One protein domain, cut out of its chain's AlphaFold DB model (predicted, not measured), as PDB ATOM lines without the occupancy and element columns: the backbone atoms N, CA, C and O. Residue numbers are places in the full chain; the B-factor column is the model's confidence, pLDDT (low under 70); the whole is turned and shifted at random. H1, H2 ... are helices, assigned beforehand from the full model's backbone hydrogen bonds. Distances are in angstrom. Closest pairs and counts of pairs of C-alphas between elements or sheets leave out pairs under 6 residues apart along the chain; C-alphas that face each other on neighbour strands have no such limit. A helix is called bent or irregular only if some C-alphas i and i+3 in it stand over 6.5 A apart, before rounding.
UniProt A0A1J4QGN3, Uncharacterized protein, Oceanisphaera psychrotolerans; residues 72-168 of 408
ATOM      1  N   SER A  72       2.585 -33.153  79.565       92.88
ATOM      2  CA  SER A  72       3.580 -32.124  79.240       92.88
ATOM      3  C   SER A  72       4.964 -32.419  79.823       92.88
ATOM      4  O   SER A  72       5.946 -31.788  79.437       92.88
ATOM      5  N   VAL A  73       5.059 -33.383  80.743       91.88
ATOM      6  CA  VAL A  73       6.302 -33.729  81.436       91.88
ATOM      7  C   VAL A  73       7.042 -34.843  80.697       91.88
ATOM      8  O   VAL A  73       6.486 -35.906  80.448       91.88
ATOM      9  N   ASN A  74       8.332 -34.648  80.425       90.19
ATOM     10  CA  ASN A  74       9.227 -35.737  80.032       90.19
ATOM     11  C   ASN A  74      10.034 -36.201  81.251       90.19
ATOM     12  O   ASN A  74      10.978 -35.528  81.665       90.19
ATOM     13  N   LEU A  75       9.673 -37.351  81.833       87.00
ATOM     14  CA  LEU A  75      10.353 -37.885  83.018       87.00
ATOM     15  C   LEU A  75      11.830 -38.225  82.770       87.00
ATOM     16  O   LEU A  75      12.635 -38.088  83.691       87.00
ATOM     17  N   GLN A  76      12.200 -38.640  81.556       85.88
ATOM     18  CA  GLN A  76      13.583 -39.006  81.236       85.88
ATOM     19  C   GLN A  76      14.499 -37.781  81.217       85.88
ATOM     20  O   GLN A  76      15.604 -37.824  81.762       85.88
ATOM     21  N   ASP A  77      14.030 -36.685  80.621       89.44
ATOM     22  CA  ASP A  77      14.757 -35.414  80.610       89.44
ATOM     23  C   ASP A  77      14.767 -34.794  82.007       89.44
ATOM     24  O   ASP A  77      15.801 -34.323  82.487       89.44
ATOM     25  N   LEU A  78      13.632 -34.865  82.707       88.38
ATOM     26  CA  LEU A  78      13.499 -34.329  84.053       88.38
ATOM     27  C   LEU A  78      14.450 -35.013  85.035       88.38
ATOM     28  O   LEU A  78      15.097 -34.318  85.812       88.38
ATOM     29  N   ALA A  79      14.609 -36.337  84.967       86.75
ATOM     30  CA  ALA A  79      15.529 -37.087  85.826       86.75
ATOM     31  C   ALA A  79      17.005 -36.657  85.672       86.75
ATOM     32  O   ALA A  79      17.807 -36.867  86.583       86.75
ATOM     33  N   LYS A  80      17.363 -36.032  84.541       89.81
ATOM     34  CA  LYS A  80      18.705 -35.490  84.263       89.81
ATOM     35  C   LYS A  80      18.844 -34.004  84.618       89.81
ATOM     36  O   LYS A  80      19.945 -33.469  84.563       89.81
ATOM     37  N   SER A  81      17.746 -33.326  84.946       90.75
ATOM     38  CA  SER A  81      17.738 -31.884  85.207       90.75
ATOM     39  C   SER A  81      18.354 -31.522  86.562       90.75
ATOM     40  O   SER A  81      18.253 -32.281  87.529       90.75
ATOM     41  N   GLN A  82      18.920 -30.313  86.663       90.69
ATOM     42  CA  GLN A  82      19.399 -29.762  87.939       90.69
ATOM     43  C   GLN A  82      18.269 -29.682  88.972       90.69
ATOM     44  O   GLN A  82      18.459 -30.031  90.131       90.69
ATOM     45  N   GLN A  83      17.065 -29.308  88.528       88.06
ATOM     46  CA  GLN A  83      15.875 -29.235  89.371       88.06
ATOM     47  C   GLN A  83      15.586 -30.568  90.080       88.06
ATOM     48  O   GLN A  83      15.295 -30.588  91.276       88.06
ATOM     49  N   TYR A  84      15.696 -31.688  89.358       89.62
ATOM     50  CA  TYR A  84      15.507 -33.013  89.940       89.62
ATOM     51  C   TYR A  84      16.569 -33.344  90.985       89.62
ATOM     52  O   TYR A  84      16.226 -33.943  92.002       89.62
ATOM     53  N   GLN A  85      17.826 -32.952  90.757       89.06
ATOM     54  CA  GLN A  85      18.922 -33.155  91.710       89.06
ATOM     55  C   GLN A  85      18.740 -32.302  92.970       89.06
ATOM     56  O   GLN A  85      18.855 -32.817  94.082       89.06
ATOM     57  N   ASP A  86      18.368 -31.033  92.815       89.50
ATOM     58  CA  ASP A  86      18.132 -30.118  93.933       89.50
ATOM     59  C   ASP A  86      17.030 -30.646  94.859       89.50
ATOM     60  O   ASP A  86      17.194 -30.670  96.083       89.50
ATOM     61  N   ASP A  87      15.930 -31.139  94.283       90.00
ATOM     62  CA  ASP A  87      14.807 -31.719  95.021       90.00
ATOM     63  C   ASP A  87      15.201 -32.948  95.859       90.00
ATOM     64  O   ASP A  87      14.563 -33.216  96.883       90.00
ATOM     65  N   GLN A  88      16.272 -33.666  95.491       83.00
ATOM     66  CA  GLN A  88      16.743 -34.833  96.249       83.00
ATOM     67  C   GLN A  88      17.250 -34.472  97.644       83.00
ATOM     68  O   GLN A  88      17.179 -35.305  98.550       83.00
ATOM     69  N   SER A  89      17.757 -33.250  97.813       86.44
ATOM     70  CA  SER A  89      18.259 -32.733  99.091       86.44
ATOM     71  C   SER A  89      17.167 -32.069  99.938       86.44
ATOM     72  O   SER A  89      17.374 -31.773 101.116       86.44
ATOM     73  N   ARG A  90      15.981 -31.837  99.359       88.25
ATOM     74  CA  ARG A  90      14.887 -31.102  99.999       88.25
ATOM     75  C   ARG A  90      13.894 -32.039 100.681       88.25
ATOM     76  O   ARG A  90      13.577 -33.133 100.202       88.25
ATOM     77  N   LYS A  91      13.315 -31.549 101.783       84.44
ATOM     78  CA  LYS A  91      12.118 -32.145 102.394       84.44
ATOM     79  C   LYS A  91      10.975 -32.173 101.374       84.44
ATOM     80  O   LYS A  91      10.859 -31.242 100.583       84.44
ATOM     81  N   LYS A  92      10.106 -33.192 101.432       79.75
ATOM     82  CA  LYS A  92       9.008 -33.429 100.467       79.75
ATOM     83  C   LYS A  92       8.189 -32.166 100.158       79.75
ATOM     84  O   LYS A  92       7.954 -31.869  98.997       79.75
ATOM     85  N   PHE A  93       7.825 -31.397 101.184       82.19
ATOM     86  CA  PHE A  93       7.022 -30.175 101.052       82.19
ATOM     87  C   PHE A  93       7.776 -28.962 100.467       82.19
ATOM     88  O   PHE A  93       7.141 -27.993 100.076       82.19
ATOM     89  N   ASN A  94       9.110 -29.013 100.376       87.88
ATOM     90  CA  ASN A  94       9.954 -27.975  99.765       87.88
ATOM     91  C   ASN A  94      10.409 -28.338  98.336       87.88
ATOM     92  O   ASN A  94      11.186 -27.597  97.726       87.88
ATOM     93  N   ARG A  95       9.990 -29.501  97.819       89.69
ATOM     94  CA  ARG A  95      10.344 -29.975  96.477       89.69
ATOM     95  C   ARG A  95       9.526 -29.248  95.418       89.69
ATOM     96  O   ARG A  95       8.320 -29.071  95.560       89.69
ATOM     97  N   THR A  96      10.177 -28.885  94.327       87.94
ATOM     98  CA  THR A  96       9.541 -28.247  93.168       87.94
ATOM     99  C   THR A  96       8.757 -29.242  92.303       87.94
ATOM    100  O   THR A  96       7.769 -28.879  91.669       87.94
ATOM    101  N   LEU A  97       9.147 -30.517  92.328       89.06
ATOM    102  CA  LEU A  97       8.530 -31.645  91.629       89.06
ATOM    103  C   LEU A  97       7.633 -32.482  92.550       89.06
ATOM    104  O   LEU A  97       7.246 -33.592  92.194       89.06
ATOM    105  N   ALA A  98       7.250 -31.949  93.717       89.50
ATOM    106  CA  ALA A  98       6.436 -32.655  94.709       89.50
ATOM    107  C   ALA A  98       5.112 -33.201  94.149       89.50
ATOM    108  O   ALA A  98       4.572 -34.154  94.702       89.50
ATOM    109  N   ARG A  99       4.584 -32.604  93.071       90.69
ATOM    110  CA  ARG A  99       3.306 -32.984  92.451       90.69
ATOM    111  C   ARG A  99       3.351 -34.260  91.618       90.69
ATOM    112  O   ARG A  99       2.291 -34.813  91.348       90.69
ATOM    113  N   ILE A 100       4.524 -34.700  91.173       91.69
ATOM    114  CA  ILE A 100       4.664 -35.871  90.300       91.69
ATOM    115  C   ILE A 100       5.349 -37.020  91.029       91.69
ATOM    116  O   ILE A 100       6.085 -36.822  91.996       91.69
ATOM    117  N   TRP A 101       5.116 -38.230  90.540       90.06
ATOM    118  CA  TRP A 101       5.882 -39.397  90.943       90.06
ATOM    119  C   TRP A 101       7.201 -39.470  90.185       90.06
ATOM    120  O   TRP A 101       7.242 -39.345  88.960       90.06
ATOM    121  N   THR A 102       8.282 -39.694  90.928       88.00
ATOM    122  CA  THR A 102       9.639 -39.796  90.383       88.00
ATOM    123  C   THR A 102      10.170 -41.230  90.435       88.00
ATOM    124  O   THR A 102       9.763 -41.989  91.319       88.00
ATOM    125  N   PRO A 103      11.128 -41.619  89.565       84.81
ATOM    126  CA  PRO A 103      11.709 -42.965  89.578       84.81
ATOM    127  C   PRO A 103      12.273 -43.399  90.940       84.81
ATOM    128  O   PRO A 103      12.159 -44.564  91.312       84.81
ATOM    129  N   ARG A 104      12.829 -42.461  91.719       81.50
ATOM    130  CA  ARG A 104      13.366 -42.739  93.062       81.50
ATOM    131  C   ARG A 104      12.282 -43.156  94.060       81.50
ATOM    132  O   ARG A 104      12.546 -43.950  94.957       81.50
ATOM    133  N   GLU A 105      11.077 -42.609  93.927       82.81
ATOM    134  CA  GLU A 105      10.003 -42.777  94.911       82.81
ATOM    135  C   GLU A 105       9.180 -44.048  94.690       82.81
ATOM    136  O   GLU A 105       8.549 -44.515  95.635       82.81
ATOM    137  N   ILE A 106       9.217 -44.636  93.487       84.88
ATOM    138  CA  ILE A 106       8.444 -45.847  93.167       84.88
ATOM    139  C   ILE A 106       8.813 -46.990  94.116       84.88
ATOM    140  O   ILE A 106       7.931 -47.631  94.676       84.88
ATOM    141  N   HIS A 107      10.109 -47.241  94.328       83.12
ATOM    142  CA  HIS A 107      10.556 -48.353  95.173       83.12
ATOM    143  C   HIS A 107      10.063 -48.215  96.618       83.12
ATOM    144  O   HIS A 107       9.587 -49.189  97.197       83.12
ATOM    145  N   ALA A 108      10.126 -47.002  97.173       84.50
ATOM    146  CA  ALA A 108       9.603 -46.720  98.506       84.50
ATOM    147  C   ALA A 108       8.074 -46.887  98.561       84.50
ATOM    148  O   ALA A 108       7.564 -47.471  99.512       84.50
ATOM    149  N   ALA A 109       7.354 -46.446  97.524       85.31
ATOM    150  CA  ALA A 109       5.903 -46.604  97.440       85.31
ATOM    151  C   ALA A 109       5.476 -48.079  97.372       85.31
ATOM    152  O   ALA A 109       4.563 -48.482  98.087       85.31
ATOM    153  N   ILE A 110       6.167 -48.896  96.568       87.50
ATOM    154  CA  ILE A 110       5.922 -50.343  96.481       87.50
ATOM    155  C   ILE A 110       6.153 -51.005  97.843       87.50
ATOM    156  O   ILE A 110       5.361 -51.850  98.262       87.50
ATOM    157  N   GLN A 111       7.219 -50.625  98.552       87.44
ATOM    158  CA  GLN A 111       7.509 -51.185  99.870       87.44
ATOM    159  C   GLN A 111       6.445 -50.795 100.906       87.44
ATOM    160  O   GLN A 111       5.972 -51.661 101.640       87.44
ATOM    161  N   ALA A 112       6.020 -49.529 100.917       86.56
ATOM    162  CA  ALA A 112       4.939 -49.054 101.776       86.56
ATOM    163  C   ALA A 112       3.612 -49.781 101.481       86.56
ATOM    164  O   ALA A 112       2.888 -50.156 102.403       86.56
ATOM    165  N   ASN A 113       3.311 -50.058 100.206       88.00
ATOM    166  CA  ASN A 113       2.122 -50.825  99.830       88.00
ATOM    167  C   ASN A 113       2.172 -52.274 100.339       88.00
ATOM    168  O   ASN A 113       1.187 -52.798 100.856       88.00
ATOM    169  N   LYS A 114       3.336 -52.932 100.242       88.81
ATOM    170  CA  LYS A 114       3.525 -54.293 100.776       88.81
ATOM    171  C   LYS A 114       3.280 -54.354 102.276       88.81
ATOM    172  O   LYS A 114       2.647 -55.297 102.749       88.81
ATOM    173  N   GLU A 115       3.765 -53.357 103.008       88.88
ATOM    174  CA  GLU A 115       3.520 -53.241 104.442       88.88
ATOM    175  C   GLU A 115       2.026 -53.056 104.745       88.88
ATOM    176  O   GLU A 115       1.486 -53.749 105.610       88.88
ATOM    177  N   LEU A 116       1.336 -52.192 103.993       86.88
ATOM    178  CA  LEU A 116      -0.104 -51.988 104.143       86.88
ATOM    179  C   LEU A 116      -0.883 -53.284 103.893       86.88
ATOM    180  O   LEU A 116      -1.724 -53.657 104.710       86.88
ATOM    181  N   GLU A 117      -0.591 -53.994 102.802       86.44
ATOM    182  CA  GLU A 117      -1.244 -55.263 102.465       86.44
ATOM    183  C   GLU A 117      -0.954 -56.367 103.492       86.44
ATOM    184  O   GLU A 117      -1.826 -57.191 103.781       86.44
ATOM    185  N   TYR A 118       0.236 -56.371 104.099       88.19
ATOM    186  CA  TYR A 118       0.556 -57.257 105.216       88.19
ATOM    187  C   TYR A 118      -0.305 -56.946 106.453       88.19
ATOM    188  O   TYR A 118      -1.059 -57.820 106.894       88.19
ATOM    189  N   LYS A 119      -0.299 -55.695 106.942       86.44
ATOM    190  CA  LYS A 119      -1.110 -55.274 108.106       86.44
ATOM    191  C   LYS A 119      -2.609 -55.490 107.862       86.44
ATOM    192  O   LYS A 119      -3.349 -55.897 108.755       86.44
ATOM    193  N   LYS A 120      -3.070 -55.285 106.626       84.81
ATOM    194  CA  LYS A 120      -4.442 -55.570 106.183       84.81
ATOM    195  C   LYS A 120      -4.814 -57.041 106.346       84.81
ATOM    196  O   LYS A 120      -5.898 -57.318 106.859       84.81
ATOM    197  N   LYS A 121      -3.950 -57.976 105.946       84.62
ATOM    198  CA  LYS A 121      -4.194 -59.420 106.111       84.62
ATOM    199  C   LYS A 121      -4.242 -59.831 107.580       84.62
ATOM    200  O   LYS A 121      -5.133 -60.591 107.954       84.62
ATOM    201  N   GLU A 122      -3.334 -59.312 108.405       83.44
ATOM    202  CA  GLU A 122      -3.354 -59.559 109.854       83.44
ATOM    203  C   GLU A 122      -4.657 -59.070 110.485       83.44
ATOM    204  O   GLU A 122      -5.315 -59.793 111.235       83.44
ATOM    205  N   LEU A 123      -5.081 -57.868 110.100       78.62
ATOM    206  CA  LEU A 123      -6.321 -57.287 110.571       78.62
ATOM    207  C   LEU A 123      -7.539 -58.132 110.163       78.62
ATOM    208  O   LEU A 123      -8.382 -58.422 111.008       78.62
ATOM    209  N   LEU A 124      -7.621 -58.587 108.905       76.38
ATOM    210  CA  LEU A 124      -8.707 -59.474 108.461       76.38
ATOM    211  C   LEU A 124      -8.777 -60.743 109.310       76.38
ATOM    212  O   LEU A 124      -9.860 -61.109 109.759       76.38
ATOM    213  N   LYS A 125      -7.629 -61.382 109.569       76.50
ATOM    214  CA  LYS A 125      -7.557 -62.595 110.389       76.50
ATOM    215  C   LYS A 125      -8.166 -62.374 111.779       76.50
ATOM    216  O   LYS A 125      -9.006 -63.166 112.196       76.50
ATOM    217  N   SER A 126      -7.834 -61.259 112.434       70.94
ATOM    218  CA  SER A 126      -8.385 -60.925 113.756       70.94
ATOM    219  C   SER A 126      -9.910 -60.716 113.759       70.94
ATOM    220  O   SER A 126     -10.582 -61.077 114.722       70.94
ATOM    221  N   TYR A 127     -10.485 -60.186 112.671       68.56
ATOM    222  CA  TYR A 127     -11.936 -59.976 112.560       68.56
ATOM    223  C   TYR A 127     -12.714 -61.256 112.255       68.56
ATOM    224  O   TYR A 127     -13.812 -61.429 112.789       68.56
ATOM    225  N   PHE A 128     -12.161 -62.154 111.430       61.62
ATOM    226  CA  PHE A 128     -12.761 -63.468 111.176       61.62
ATOM    227  C   PHE A 128     -12.901 -64.279 112.468       61.62
ATOM    228  O   PHE A 128     -13.937 -64.897 112.693       61.62
ATOM    229  N   GLU A 129     -11.893 -64.223 113.338       60.12
ATOM    230  CA  GLU A 129     -11.913 -64.884 114.647       60.12
ATOM    231  C   GLU A 129     -12.944 -64.252 115.607       60.12
ATOM    232  O   GLU A 129     -13.519 -64.949 116.441       60.12
ATOM    233  N   ALA A 130     -13.237 -62.955 115.457       58.41
ATOM    234  CA  ALA A 130     -14.168 -62.207 116.306       58.41
ATOM    235  C   ALA A 130     -15.632 -62.181 115.810       58.41
ATOM    236  O   ALA A 130     -16.480 -61.576 116.465       58.41
ATOM    237  N   GLY A 131     -15.948 -62.777 114.651       49.81
ATOM    238  CA  GLY A 131     -17.312 -62.810 114.092       49.81
ATOM    239  C   GLY A 131     -17.871 -61.451 113.635       49.81
ATOM    240  O   GLY A 131     -19.061 -61.342 113.350       49.81
ATOM    241  N   ASN A 132     -17.027 -60.418 113.544       50.41
ATOM    242  CA  ASN A 132     -17.412 -59.047 113.203       50.41
ATOM    243  C   ASN A 132     -16.995 -58.708 111.763       50.41
ATOM    244  O   ASN A 132     -15.916 -58.173 111.519       50.41
ATOM    245  N   LEU A 133     -17.871 -58.986 110.799       50.88
ATOM    246  CA  LEU A 133     -17.802 -58.454 109.434       50.88
ATOM    247  C   LEU A 133     -19.120 -57.711 109.208       50.88
ATOM    248  O   LEU A 133     -20.165 -58.352 109.309       50.88
ATOM    249  N   PRO A 134     -19.121 -56.383 108.984       53.88
ATOM    250  CA  PRO A 134     -18.272 -55.678 108.015       53.88
ATOM    251  C   PRO A 134     -17.647 -54.388 108.592       53.88
ATOM    252  O   PRO A 134     -18.360 -53.684 109.280       53.88
ATOM    253  N   LEU A 135     -16.378 -54.040 108.296       55.56
ATOM    254  CA  LEU A 135     -15.811 -52.650 108.309       55.56
ATOM    255  C   LEU A 135     -14.263 -52.568 108.300       55.56
ATOM    256  O   LEU A 135     -13.682 -51.553 108.669       55.56
ATOM    257  N   HIS A 136     -13.563 -53.594 107.807       61.91
ATOM    258  CA  HIS A 136     -12.096 -53.587 107.670       61.91
ATOM    259  C   HIS A 136     -11.533 -52.341 106.947       61.91
ATOM    260  O   HIS A 136     -10.488 -51.829 107.335       61.91
ATOM    261  N   GLU A 137     -12.262 -51.783 105.976       64.50
ATOM    262  CA  GLU A 137     -11.835 -50.625 105.170       64.50
ATOM    263  C   GLU A 137     -11.542 -49.358 105.996       64.50
ATOM    264  O   GLU A 137     -10.580 -48.655 105.698       64.50
ATOM    265  N   ALA A 138     -12.293 -49.097 107.074       67.56
ATOM    266  CA  ALA A 138     -12.080 -47.928 107.935       67.56
ATOM    267  C   ALA A 138     -10.722 -47.975 108.629       67.56
ATOM    268  O   ALA A 138      -9.946 -47.013 108.651       67.56
ATOM    269  N   ARG A 139     -10.426 -49.150 109.183       76.75
ATOM    270  CA  ARG A 139      -9.165 -49.398 109.858       76.75
ATOM    271  C   ARG A 139      -8.021 -49.510 108.850       76.75
ATOM    272  O   ARG A 139      -6.941 -49.019 109.150       76.75
ATOM    273  N   VAL A 140      -8.245 -50.043 107.646       78.44
ATOM    274  CA  VAL A 140      -7.254 -49.995 106.549       78.44
ATOM    275  C   VAL A 140      -6.899 -48.574 106.174       78.44
ATOM    276  O   VAL A 140      -5.719 -48.278 106.027       78.44
ATOM    277  N   ALA A 141      -7.889 -47.696 106.037       76.19
ATOM    278  CA  ALA A 141      -7.636 -46.301 105.718       76.19
ATOM    279  C   ALA A 141      -6.775 -45.638 106.807       76.19
ATOM    280  O   ALA A 141      -5.813 -44.947 106.488       76.19
ATOM    281  N   SER A 142      -7.046 -45.936 108.084       79.31
ATOM    282  CA  SER A 142      -6.220 -45.468 109.209       79.31
ATOM    283  C   SER A 142      -4.791 -46.030 109.162       79.31
ATOM    284  O   SER A 142      -3.834 -45.281 109.312       79.31
ATOM    285  N   LEU A 143      -4.629 -47.328 108.882       82.31
ATOM    286  CA  LEU A 143      -3.313 -47.964 108.723       82.31
ATOM    287  C   LEU A 143      -2.515 -47.364 107.557       82.31
ATOM    288  O   LEU A 143      -1.303 -47.194 107.663       82.31
ATOM    289  N   ALA A 144      -3.180 -47.034 106.447       82.31
ATOM    290  CA  ALA A 144      -2.542 -46.389 105.304       82.31
ATOM    291  C   ALA A 144      -2.003 -44.997 105.670       82.31
ATOM    292  O   ALA A 144      -0.905 -44.643 105.246       82.31
ATOM    293  N   GLU A 145      -2.738 -44.233 106.486       82.12
ATOM    294  CA  GLU A 145      -2.270 -42.944 107.008       82.12
ATOM    295  C   GLU A 145      -1.075 -43.097 107.957       82.12
ATOM    296  O   GLU A 145      -0.116 -42.336 107.845       82.12
ATOM    297  N   GLU A 146      -1.118 -44.078 108.865       84.69
ATOM    298  CA  GLU A 146      -0.012 -44.398 109.783       84.69
ATOM    299  C   GLU A 146       1.273 -44.722 108.989       84.69
ATOM    300  O   GLU A 146       2.315 -44.107 109.214       84.69
ATOM    301  N   ILE A 147       1.180 -45.591 107.974       84.62
ATOM    302  CA  ILE A 147       2.316 -45.957 107.108       84.62
ATOM    303  C   ILE A 147       2.820 -44.766 106.289       84.62
ATOM    304  O   ILE A 147       4.027 -44.607 106.106       84.62
ATOM    305  N   GLU A 148       1.933 -43.921 105.763       84.38
ATOM    306  CA  GLU A 148       2.359 -42.739 105.009       84.38
ATOM    307  C   GLU A 148       3.115 -41.741 105.898       84.38
ATOM    308  O   GLU A 148       4.100 -41.148 105.452       84.38
ATOM    309  N   LEU A 149       2.690 -41.569 107.154       83.81
ATOM    310  CA  LEU A 149       3.384 -40.722 108.128       83.81
ATOM    311  C   LEU A 149       4.786 -41.255 108.452       83.81
ATOM    312  O   LEU A 149       5.723 -40.464 108.557       83.81
ATOM    313  N   GLU A 150       4.939 -42.574 108.572       84.19
ATOM    314  CA  GLU A 150       6.218 -43.233 108.865       84.19
ATOM    315  C   GLU A 150       7.167 -43.247 107.656       84.19
ATOM    316  O   GLU A 150       8.341 -42.892 107.764       84.19
ATOM    317  N   SER A 151       6.661 -43.630 106.482       78.00
ATOM    318  CA  SER A 151       7.458 -43.815 105.258       78.00
ATOM    319  C   SER A 151       7.633 -42.537 104.427       78.00
ATOM    320  O   SER A 151       8.506 -42.464 103.558       78.00
ATOM    321  N   GLY A 152       6.793 -41.522 104.648       78.00
ATOM    322  CA  GLY A 152       6.743 -40.289 103.860       78.00
ATOM    323  C   GLY A 152       6.145 -40.449 102.455       78.00
ATOM    324  O   GLY A 152       6.121 -39.479 101.680       78.00
ATOM    325  N   VAL A 153       5.662 -41.642 102.094       78.62
ATOM    326  CA  VAL A 153       5.136 -41.971 100.764       78.62
ATOM    327  C   VAL A 153       3.784 -42.666 100.893       78.62
ATOM    328  O   VAL A 153       3.611 -43.554 101.718       78.62
ATOM    329  N   SER A 154       2.818 -42.272 100.058       77.94
ATOM    330  CA  SER A 154       1.495 -42.895 100.075       77.94
ATOM    331  C   SER A 154       1.580 -44.368  99.636       77.94
ATOM    332  O   SER A 154       2.088 -44.635  98.539       77.94
ATOM    333  N   PRO A 155       1.068 -45.321 100.440       70.94
ATOM    334  CA  PRO A 155       1.156 -46.751 100.146       70.94
ATOM    335  C   PRO A 155       0.210 -47.195  99.021       70.94
ATOM    336  O   PRO A 155       0.362 -48.279  98.487       70.94
ATOM    337  N   VAL A 156      -0.765 -46.376  98.618       64.56
ATOM    338  CA  VAL A 156      -1.894 -46.823  97.776       64.56
ATOM    339  C   VAL A 156      -1.639 -46.644  96.269       64.56
ATOM    340  O   VAL A 156      -2.558 -46.755  95.469       64.56
ATOM    341  N   SER A 157      -0.418 -46.288  95.857       65.62
ATOM    342  CA  SER A 157      -0.166 -45.833  94.475       65.62
ATOM    343  C   SER A 157       0.572 -46.827  93.574       65.62
ATOM    344  O   SER A 157       0.479 -46.685  92.357       65.62
ATOM    345  N   PHE A 158       1.304 -47.805  94.126       79.06
ATOM    346  CA  PHE A 158       2.127 -48.730  93.330       79.06
ATOM    347  C   PHE A 158       2.250 -50.115  93.966       79.06
ATOM    348  O   PHE A 158       2.368 -50.248  95.180       79.06
ATOM    349  N   ASP A 159       2.318 -51.143  93.129       83.00
ATOM    350  CA  ASP A 159       2.696 -52.516  93.473       83.00
ATOM    351  C   ASP A 159       3.772 -53.074  92.508       83.00
ATOM    352  O   ASP A 159       4.229 -52.390  91.586       83.00
ATOM    353  N   ASP A 160       4.162 -54.340  92.698       82.88
ATOM    354  CA  ASP A 160       5.166 -55.044  91.875       82.88
ATOM    355  C   ASP A 160       4.751 -55.258  90.395       82.88
ATOM    356  O   ASP A 160       5.560 -55.693  89.559       82.88
ATOM    357  N   ALA A 161       3.488 -55.001  90.058       83.62
ATOM    358  CA  ALA A 161       2.927 -55.072  88.715       83.62
ATOM    359  C   ALA A 161       2.777 -53.689  88.057       83.62
ATOM    360  O   ALA A 161       2.443 -53.637  86.873       83.62
ATOM    361  N   THR A 162       3.075 -52.595  88.765       86.06
ATOM    362  CA  THR A 162       2.941 -51.222  88.250       86.06
ATOM    363  C   THR A 162       4.273 -50.518  87.977       86.06
ATOM    364  O   THR A 162       5.309 -50.834  88.566       86.06
ATOM    365  N   THR A 163       4.257 -49.548  87.060       89.00
ATOM    366  CA  THR A 163       5.401 -48.681  86.748       89.00
ATOM    367  C   THR A 163       4.962 -47.255  86.381       89.00
ATOM    368  O   THR A 163       3.768 -46.966  86.261       89.00
ATOM    369  N   LEU A 164       5.933 -46.357  86.199       89.81
ATOM    370  CA  LEU A 164       5.704 -45.029  85.628       89.81
ATOM    371  C   LEU A 164       5.540 -45.097  84.103       89.81
ATOM    372  O   LEU A 164       6.084 -45.996  83.464       89.81
ATOM    373  N   PRO A 165       4.807 -44.142  83.510       89.69
ATOM    374  CA  PRO A 165       4.685 -44.030  82.067       89.69
ATOM    375  C   PRO A 165       5.998 -43.603  81.413       89.69
ATOM    376  O   PRO A 165       6.719 -42.759  81.941       89.69
ATOM    377  N   ASP A 166       6.254 -44.132  80.213       85.69
ATOM    378  CA  ASP A 166       7.411 -43.741  79.395       85.69
ATOM    379  C   ASP A 166       7.326 -42.287  78.911       85.69
ATOM    380  O   ASP A 166       8.343 -41.618  78.752       85.69
ATOM    381  N   ASN A 167       6.102 -41.809  78.655       86.62
ATOM    382  CA  ASN A 167       5.808 -40.457  78.187       86.62
ATOM    383  C   ASN A 167       4.792 -39.801  79.122       86.62
ATOM    384  O   ASN A 167       3.757 -40.405  79.420       86.62
ATOM    385  N   GLY A 168       5.046 -38.557  79.526       92.06
ATOM    386  CA  GLY A 168       4.271 -37.891  80.570       92.06
ATOM    387  C   GLY A 168       4.754 -38.252  81.974       92.06
ATOM    388  O   GLY A 168       5.734 -38.974  82.157       92.06
TER     389      GLY A 168
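AT A GLANCE: This is residues 72 to 168 of the 408 residues of an uncharacterized protein of Oceanisphaera psychrotolerans (UniProt A0A1J4QGN3). One long helix, H3, makes most of the length, and the shorter H4 folds back on it as a helical hairpin. At the end where H3 begins sits a loose head of two short helices, H1 and H2, with the unnamed residues 89 to 102; from the end of H4, residues 152 to 168 run past H3 and back to this head. The printed part has 97 residues with four named helices, in the order H1, H2, H3, H4, and no named strand; the class is all helix, with 55 residues in helices. The whole is loose, with a radius of gyration of the C-alphas of 16.9 A, and is a rod spanning 55 by 26 by 19 A.

HOW THE PARTS SIT: Start at H3, residues 103 to 130, and look from there to H4, residues 136 to 151. The two touch, with the C-alphas of Leu 116 and Ala 144 the closest at 6.2 A, and they form a helical hairpin. They run opposite ways at a steep tilt of 36 degrees, only just past shallow. Now look to H1, residues 75 to 78, which is apart from H3, but only just, at 8.4 A. H2, residues 82 to 88, is apart from H3 and from H4. H1 and H2 are close but not clearly touching, the closest C-alphas being those of Leu 78 and Tyr 84, 6.4 A apart. In H4 every O i to N i+4 pair is within hydrogen-bond range, against 22 of 24 in H3 and 2 of 3 in H2; H1 is too short for such a pair, and its one O i to N i+3 pair is not within range.

IN THESE COORDINATES: Find C-alpha 103 at (11.709, -42.965, 89.578); from there H3 runs 41.9 A to C-alpha 130 at (-14.168, -62.207, 116.306). H3 is irregular, but only just: C-alphas 104 and 107 are 6.6 A apart. H4 covers 22.0 A from C-alpha 136 to C-alpha 151 at (7.458, -43.815, 105.258). For the short helices, look at residues 75 to 78 for H1, 4.9 A long, and at residues 82 to 88 for H2, 10.1 A long.

THE WHOLE: The two C-alphas farthest apart are those of Gln 82 and Gly 131, at 55.9 A, while those of Ser 72 and Gly 168, the first and last printed, are 6.0 A apart. The printed part has no cut. The links H1 to H2 and H3 to H4 are tight, and the link H2 to H3, with 14 residues, is long. The mean pLDDT of the printed part is 81.4; look for values under 70 at residues 127 to 138 and 156 to 157.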